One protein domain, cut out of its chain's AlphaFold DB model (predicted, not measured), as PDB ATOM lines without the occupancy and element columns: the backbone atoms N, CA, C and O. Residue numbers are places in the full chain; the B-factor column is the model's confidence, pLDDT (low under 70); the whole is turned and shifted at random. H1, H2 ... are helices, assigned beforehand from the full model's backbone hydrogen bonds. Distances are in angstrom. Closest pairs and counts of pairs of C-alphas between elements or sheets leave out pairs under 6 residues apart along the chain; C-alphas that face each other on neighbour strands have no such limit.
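This is residues 21 to 67 of the 321 residues of an uncharacterized protein of Thraustotheca clavata (UniProt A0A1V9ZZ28). This is a helical hairpin with unequal arms: one long helix, H1, makes the long axis of the model, and after a tight turn the shorter helix H2 folds back beside it at a slant. A very short third helix, H3, packs on H2, while residues 21 to 28, which hold no named element, lie at the end of the long axis where H1 begins. The printed part has 47 residues with three named helices, in the order H1, H2, H3 along the chain, and no named strand; 29 of the 47 residues are in these helices, and the class is all helix. The whole is compact, with a radius of gyration of the C-alphas of 10.7 A, but its outline is elongated, with spans of 32 by 17 by 17 A.

The printed part begins with residues 21 to 28, which lead into H1, residues 29 to 44. H1 touches H2, residues 50 to 58, with 8 pairs of C-alphas within 8 A. Their closest C-alphas are those of Leu 42 and Val 50, 5.9 A apart. Their lines stand at a steep tilt of 40 degrees, and the two helices run opposite ways. Their centres are 10.3 A apart, and they form a helical hairpin. H2 also touches H3, residues 62 to 65, with 6 pairs of C-alphas within 8 A. The closest C-alphas of these two are those of Thr 55 and Asp 62, 5.9 A apart, and their centres are 9.3 A apart. H1 and H3 are close but not clearly touching, with 1 pair of C-alphas within 8 A. That pair is Ile 35 and Ile 65, with their C-alphas 7.6 A apart, and the two helix centres are 13.3 A apart. Along the backbone, each O of residue i in H1 and H2 is within hydrogen-bond range of the N of residue i+4, wherever both atoms belong to the helix. H3, with 4 residues, is too short for such a pair, but its 1 pair of O i and N i+3 is within range.

H1 runs from Phe 29 to Arg 44, 16 residues, and is the longest helix. Its first C-alpha, that of Phe 29, stands at (26.773, 15.511, -43.340), and its last, that of Arg 44, at (26.092, -7.454, -44.613), 23.0 A from the first. The y values fall along H1, while over H2 they rise again. H2 runs from Val 50, with its C-alpha at (17.106, -2.503, -44.009), to Lys 58, 9 residues and 12.1 A from first to last C-alpha. H3 runs from Asp 62 to Ile 65, 4 residues, and its last C-alpha is at (16.216, 7.851, -45.860).

The two C-alphas farthest apart are those of Lys 21 and Glu 46, 32.7 A. The first and last printed C-alphas, those of Lys 21 and Lys 67, are 21.4 A apart. The printed part has no cut. The link from H1 to H2, with 5 residues between them, is tight, and so is the link from H2 to H3, with 3 residues between them. The mean pLDDT of the printed part is 77.4. H1 has a mean of 80, H2 of 78 and H3 of 70. The model's confidence is low, under 70, at residue 62 and at residues 65 to 67.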
ATOM      1  N   LYS A  21      12.733  17.119 -31.460       84.62
ATOM      2  CA  LYS A  21      12.633  18.584 -31.422       84.62
ATOM      3  C   LYS A  21      13.953  19.273 -31.777       84.62
ATOM      4  O   LYS A  21      13.924  20.316 -32.424       84.62
ATOM      5  N   GLN A  22      15.087  18.713 -31.353       83.62
ATOM      6  CA  GLN A  22      16.413  19.285 -31.617       83.62
ATOM      7  C   GLN A  22      16.945  18.956 -33.015       83.62
ATOM      8  O   GLN A  22      17.773  19.696 -33.545       83.62
ATOM      9  N   HIS A  23      16.480  17.868 -33.635       76.44
ATOM     10  CA  HIS A  23      16.964  17.491 -34.955       76.44
ATOM     11  C   HIS A  23      16.586  18.536 -36.018       76.44
ATOM     12  O   HIS A  23      15.400  18.816 -36.229       76.44
ATOM     13  N   PRO A  24      17.564  19.070 -36.773       77.38
ATOM     14  CA  PRO A  24      17.260  19.942 -37.894       77.38
ATOM     15  C   PRO A  24      16.446  19.180 -38.949       77.38
ATOM     16  O   PRO A  24      16.611  17.970 -39.154       77.38
ATOM     17  N   ARG A  25      15.566  19.899 -39.662       72.75
ATOM     18  CA  ARG A  25      14.767  19.317 -40.762       72.75
ATOM     19  C   ARG A  25      15.647  18.782 -41.897       72.75
ATOM     20  O   ARG A  25      15.256  17.843 -42.584       72.75
ATOM     21  N   ALA A  26      16.821  19.380 -42.092       77.19
ATOM     22  CA  ALA A  26      17.813  18.938 -43.062       77.19
ATOM     23  C   ALA A  26      18.767  17.901 -42.448       77.19
ATOM     24  O   ALA A  26      19.165  18.027 -41.293       77.19
ATOM     25  N   LEU A  27      19.154  16.907 -43.249       77.44
ATOM     26  CA  LEU A  27      20.186  15.927 -42.904       77.44
ATOM     27  C   LEU A  27      21.570  16.588 -42.916       77.44
ATOM     28  O   LEU A  27      22.014  17.058 -43.972       77.44
ATOM     29  N   ILE A  28      22.248  16.573 -41.770       79.62
ATOM     30  CA  ILE A  28      23.653  16.990 -41.651       79.62
ATOM     31  C   ILE A  28      24.588  15.962 -42.308       79.62
ATOM     32  O   ILE A  28      24.184  14.837 -42.607       79.62
ATOM     33  N   PHE A  29      25.826  16.358 -42.607       72.62
ATOM     34  CA  PHE A  29      26.773  15.511 -43.340       72.62
ATOM     35  C   PHE A  29      27.158  14.253 -42.549       72.62
ATOM     36  O   PHE A  29      27.218  13.160 -43.102       72.62
ATOM     37  N   GLU A  30      27.318  14.392 -41.241       80.88
ATOM     38  CA  GLU A  30      27.656  13.313 -40.321       80.88
ATOM     39  C   GLU A  30      26.505  12.295 -40.225       80.88
ATOM     40  O   GLU A  30      26.721  11.096 -40.374       80.88
ATOM     41  N   GLU A  31      25.250  12.762 -40.128       80.94
ATOM     42  CA  GLU A  31      24.057  11.894 -40.198       80.94
ATOM     43  C   GLU A  31      23.998  11.110 -41.512       80.94
ATOM     44  O   GLU A  31      23.563   9.960 -41.538       80.94
ATOM     45  N   LYS A  32      24.400  11.737 -42.624       80.19
ATOM     46  CA  LYS A  32      24.408  11.094 -43.940       80.19
ATOM     47  C   LYS A  32      25.410   9.948 -43.998       80.19
ATOM     48  O   LYS A  32      25.056   8.899 -44.538       80.19
ATOM     49  N   LEU A  33      26.609  10.148 -43.453       75.75
ATOM     50  CA  LEU A  33      27.634   9.110 -43.354       75.75
ATOM     51  C   LEU A  33      27.177   7.961 -42.455       75.75
ATOM     52  O   LEU A  33      27.307   6.800 -42.836       75.75
ATOM     53  N   ASP A  34      26.553   8.273 -41.322       82.25
ATOM     54  CA  ASP A  34      26.006   7.254 -40.429       82.25
ATOM     55  C   ASP A  34      24.905   6.419 -41.093       82.25
ATOM     56  O   ASP A  34      24.859   5.204 -40.916       82.25
ATOM     57  N   ILE A  35      24.000   7.056 -41.846       83.06
ATOM     58  CA  ILE A  35      22.942   6.352 -42.587       83.06
ATOM     59  C   ILE A  35      23.561   5.409 -43.621       83.06
ATOM     60  O   ILE A  35      23.111   4.271 -43.751       83.06
ATOM     61  N   LEU A  36      24.598   5.860 -44.332       80.44
ATOM     62  CA  LEU A  36      25.299   5.046 -45.322       80.44
ATOM     63  C   LEU A  36      25.975   3.834 -44.666       80.44
ATOM     64  O   LEU A  36      25.803   2.706 -45.126       80.44
ATOM     65  N   TYR A  37      26.684   4.055 -43.558       79.94
ATOM     66  CA  TYR A  37      27.326   2.985 -42.798       79.94
ATOM     67  C   TYR A  37      26.305   1.972 -42.259       79.94
ATOM     68  O   TYR A  37      26.498   0.763 -42.399       79.94
ATOM     69  N   LEU A  38      25.179   2.447 -41.714       80.00
ATOM     70  CA  LEU A  38      24.115   1.593 -41.184       80.00
ATOM     71  C   LEU A  38      23.476   0.735 -42.287       80.00
ATOM     72  O   LEU A  38      23.234  -0.450 -42.077       80.00
ATOM     73  N   GLN A  39      23.264   1.298 -43.480       79.75
ATOM     74  CA  GLN A  39      22.769   0.544 -44.636       79.75
ATOM     75  C   GLN A  39      23.741  -0.557 -45.074       79.75
ATOM     76  O   GLN A  39      23.303  -1.663 -45.384       79.75
ATOM     77  N   VAL A  40      25.049  -0.275 -45.104       80.56
ATOM     78  CA  VAL A  40      26.073  -1.274 -45.454       80.56
ATOM     79  C   VAL A  40      26.120  -2.389 -44.411       80.56
ATOM     80  O   VAL A  40      26.107  -3.563 -44.779       80.56
ATOM     81  N   LYS A  41      26.117  -2.040 -43.120       85.06
ATOM     82  CA  LYS A  41      26.144  -3.013 -42.025       85.06
ATOM     83  C   LYS A  41      24.931  -3.948 -42.060       85.06
ATOM     84  O   LYS A  41      25.105  -5.159 -42.060       85.06
ATOM     85  N   LEU A  42      23.724  -3.395 -42.182       80.38
ATOM     86  CA  LEU A  42      22.485  -4.179 -42.201       80.38
ATOM     87  C   LEU A  42      22.364  -5.081 -43.437       80.38
ATOM     88  O   LEU A  42      21.818  -6.174 -43.340       80.38
ATOM     89  N   ARG A  43      22.899  -4.661 -44.594       78.19
ATOM     90  CA  ARG A  43      22.969  -5.528 -45.785       78.19
ATOM     91  C   ARG A  43      23.982  -6.658 -45.629       78.19
ATOM     92  O   ARG A  43      23.745  -7.740 -46.144       78.19
ATOM     93  N   ARG A  44      25.094  -6.418 -44.927       77.25
ATOM     94  CA  ARG A  44      26.092  -7.454 -44.613       77.25
ATOM     95  C   ARG A  44      25.552  -8.500 -43.634       77.25
ATOM     96  O   ARG A  44      25.972  -9.645 -43.693       77.25
ATOM     97  N   GLU A  45      24.636  -8.100 -42.758       86.69
ATOM     98  CA  GLU A  45      23.939  -8.969 -41.801       86.69
ATOM     99  C   GLU A  45      22.671  -9.623 -42.399       86.69
ATOM    100  O   GLU A  45      21.882 -10.199 -41.660       86.69
ATOM    101  N   GLU A  46      22.462  -9.519 -43.722       78.88
ATOM    102  CA  GLU A  46      21.314 -10.082 -44.463       78.88
ATOM    103  C   GLU A  46      19.936  -9.712 -43.878       78.88
ATOM    104  O   GLU A  46      18.960 -10.454 -43.994       78.88
ATOM    105  N   ALA A  47      19.825  -8.529 -43.265       76.69
ATOM    106  CA  ALA A  47      18.567  -8.064 -42.697       76.69
ATOM    107  C   ALA A  47      17.499  -7.896 -43.794       76.69
ATOM    108  O   ALA A  47      17.709  -7.202 -44.792       76.69
ATOM    109  N   THR A  48      16.325  -8.490 -43.577       72.88
ATOM    110  CA  THR A  48      15.215  -8.507 -44.545       72.88
ATOM    111  C   THR A  48      14.607  -7.127 -44.795       72.88
ATOM    112  O   THR A  48      14.152  -6.853 -45.903       72.88
ATOM    113  N   ASP A  49      14.642  -6.228 -43.805       77.12
ATOM    114  CA  ASP A  49      14.107  -4.869 -43.926       77.12
ATOM    115  C   ASP A  49      15.084  -3.799 -43.414       77.12
ATOM    116  O   ASP A  49      14.981  -3.229 -42.323       77.12
ATOM    117  N   VAL A  50      16.072  -3.513 -44.260       75.38
ATOM    118  CA  VAL A  50      17.106  -2.503 -44.009       75.38
ATOM    119  C   VAL A  50      16.501  -1.102 -43.840       75.38
ATOM    120  O   VAL A  50      16.990  -0.311 -43.037       75.38
ATOM    121  N   ALA A  51      15.437  -0.761 -44.572       71.69
ATOM    122  CA  ALA A  51      14.888   0.595 -44.566       71.69
ATOM    123  C   ALA A  51      14.099   0.898 -43.282       71.69
ATOM    124  O   ALA A  51      14.311   1.951 -42.668       71.69
ATOM    125  N   SER A  52      13.244  -0.020 -42.818       75.75
ATOM    126  CA  SER A  52      12.512   0.180 -41.556       75.75
ATOM    127  C   SER A  52      13.445   0.201 -40.342       75.75
ATOM    128  O   SER A  52      13.280   1.008 -39.424       75.75
ATOM    129  N   THR A  53      14.509  -0.598 -40.378       79.25
ATOM    130  CA  THR A  53      15.523  -0.618 -39.318       79.25
ATOM    131  C   THR A  53      16.299   0.705 -39.261       79.25
ATOM    132  O   THR A  53      16.539   1.253 -38.187       79.25
ATOM    133  N   VAL A  54      16.632   1.299 -40.412       79.69
ATOM    134  CA  VAL A  54      17.317   2.605 -40.460       79.69
ATOM    135  C   VAL A  54      16.382   3.742 -40.024       79.69
ATOM    136  O   VAL A  54      16.820   4.649 -39.315       79.69
ATOM    137  N   THR A  55      15.100   3.703 -40.403       80.31
ATOM    138  CA  THR A  55      14.105   4.730 -40.021       80.31
ATOM    139  C   THR A  55      13.815   4.740 -38.527       80.31
ATOM    140  O   THR A  55      13.812   5.816 -37.927       80.31
ATOM    141  N   SER A  56      13.650   3.564 -37.916       80.06
ATOM    142  CA  SER A  56      13.503   3.434 -36.463       80.06
ATOM    143  C   SER A  56      14.760   3.903 -35.729       80.06
ATOM    144  O   SER A  56      14.662   4.719 -34.818       80.06
ATOM    145  N   THR A  57      15.948   3.490 -36.180       83.00
ATOM    146  CA  THR A  57      17.218   3.830 -35.514       83.00
ATOM    147  C   THR A  57      17.559   5.322 -35.607       83.00
ATOM    148  O   THR A  57      18.035   5.920 -34.642       83.00
ATOM    149  N   LYS A  58      17.335   5.954 -36.766       79.81
ATOM    150  CA  LYS A  58      17.682   7.369 -36.995       79.81
ATOM    151  C   LYS A  58      16.527   8.341 -36.753       79.81
ATOM    152  O   LYS A  58      16.721   9.540 -36.915       79.81
ATOM    153  N   HIS A  59      15.344   7.868 -36.358       76.50
ATOM    154  CA  HIS A  59      14.153   8.703 -36.133       76.50
ATOM    155  C   HIS A  59      13.783   9.594 -37.338       76.50
ATOM    156  O   HIS A  59      13.241  10.691 -37.181       76.50
ATOM    157  N   ARG A  60      14.079   9.139 -38.563       76.75
ATOM    158  CA  ARG A  60      13.782   9.858 -39.814       76.75
ATOM    159  C   ARG A  60      12.731   9.102 -40.620       76.75
ATOM    160  O   ARG A  60      12.645   7.881 -40.559       76.75
ATOM    161  N   SER A  61      11.936   9.837 -41.400       76.62
ATOM    162  CA  SER A  61      10.919   9.222 -42.257       76.62
ATOM    163  C   SER A  61      11.555   8.376 -43.362       76.62
ATOM    164  O   SER A  61      12.641   8.696 -43.855       76.62
ATOM    165  N   ASP A  62      10.841   7.345 -43.809       69.94
ATOM    166  CA  ASP A  62      11.282   6.471 -44.899       69.94
ATOM    167  C   ASP A  62      11.563   7.258 -46.188       69.94
ATOM    168  O   ASP A  62      12.580   7.055 -46.844       69.94
ATOM    169  N   LYS A  63      10.751   8.285 -46.480       71.31
ATOM    170  CA  LYS A  63      10.990   9.221 -47.593       71.31
ATOM    171  C   LYS A  63      12.330   9.950 -47.471       71.31
ATOM    172  O   LYS A  63      12.974  10.206 -48.482       71.31
ATOM    173  N   THR A  64      12.756  10.295 -46.257       70.44
ATOM    174  CA  THR A  64      14.009  11.021 -45.996       70.44
ATOM    175  C   THR A  64      15.236  10.121 -46.153       70.44
ATOM    176  O   THR A  64      16.260  10.586 -46.642       70.44
ATOM    177  N   ILE A  65      15.127   8.841 -45.782       66.62
ATOM    178  CA  ILE A  65      16.216   7.851 -45.860       66.62
ATOM    179  C   ILE A  65      16.323   7.229 -47.257       66.62
ATOM    180  O   ILE A  65      17.427   7.047 -47.769       66.62
ATOM    181  N   LYS A  66      15.183   6.952 -47.906       63.72
ATOM    182  CA  LYS A  66      15.103   6.493 -49.301       63.72
ATOM    183  C   LYS A  66      15.315   7.605 -50.315       63.72
ATOM    184  O   LYS A  66      15.427   7.299 -51.505       63.72
ATOM    185  N   LYS A  67      15.389   8.876 -49.888       61.88
ATOM    186  CA  LYS A  67      15.895   9.965 -50.729       61.88
ATOM    187  C   LYS A  67      17.339   9.614 -51.052       61.88
ATOM    188  O   LYS A  67      18.237   9.895 -50.264       61.88
TER     189      LYS A  67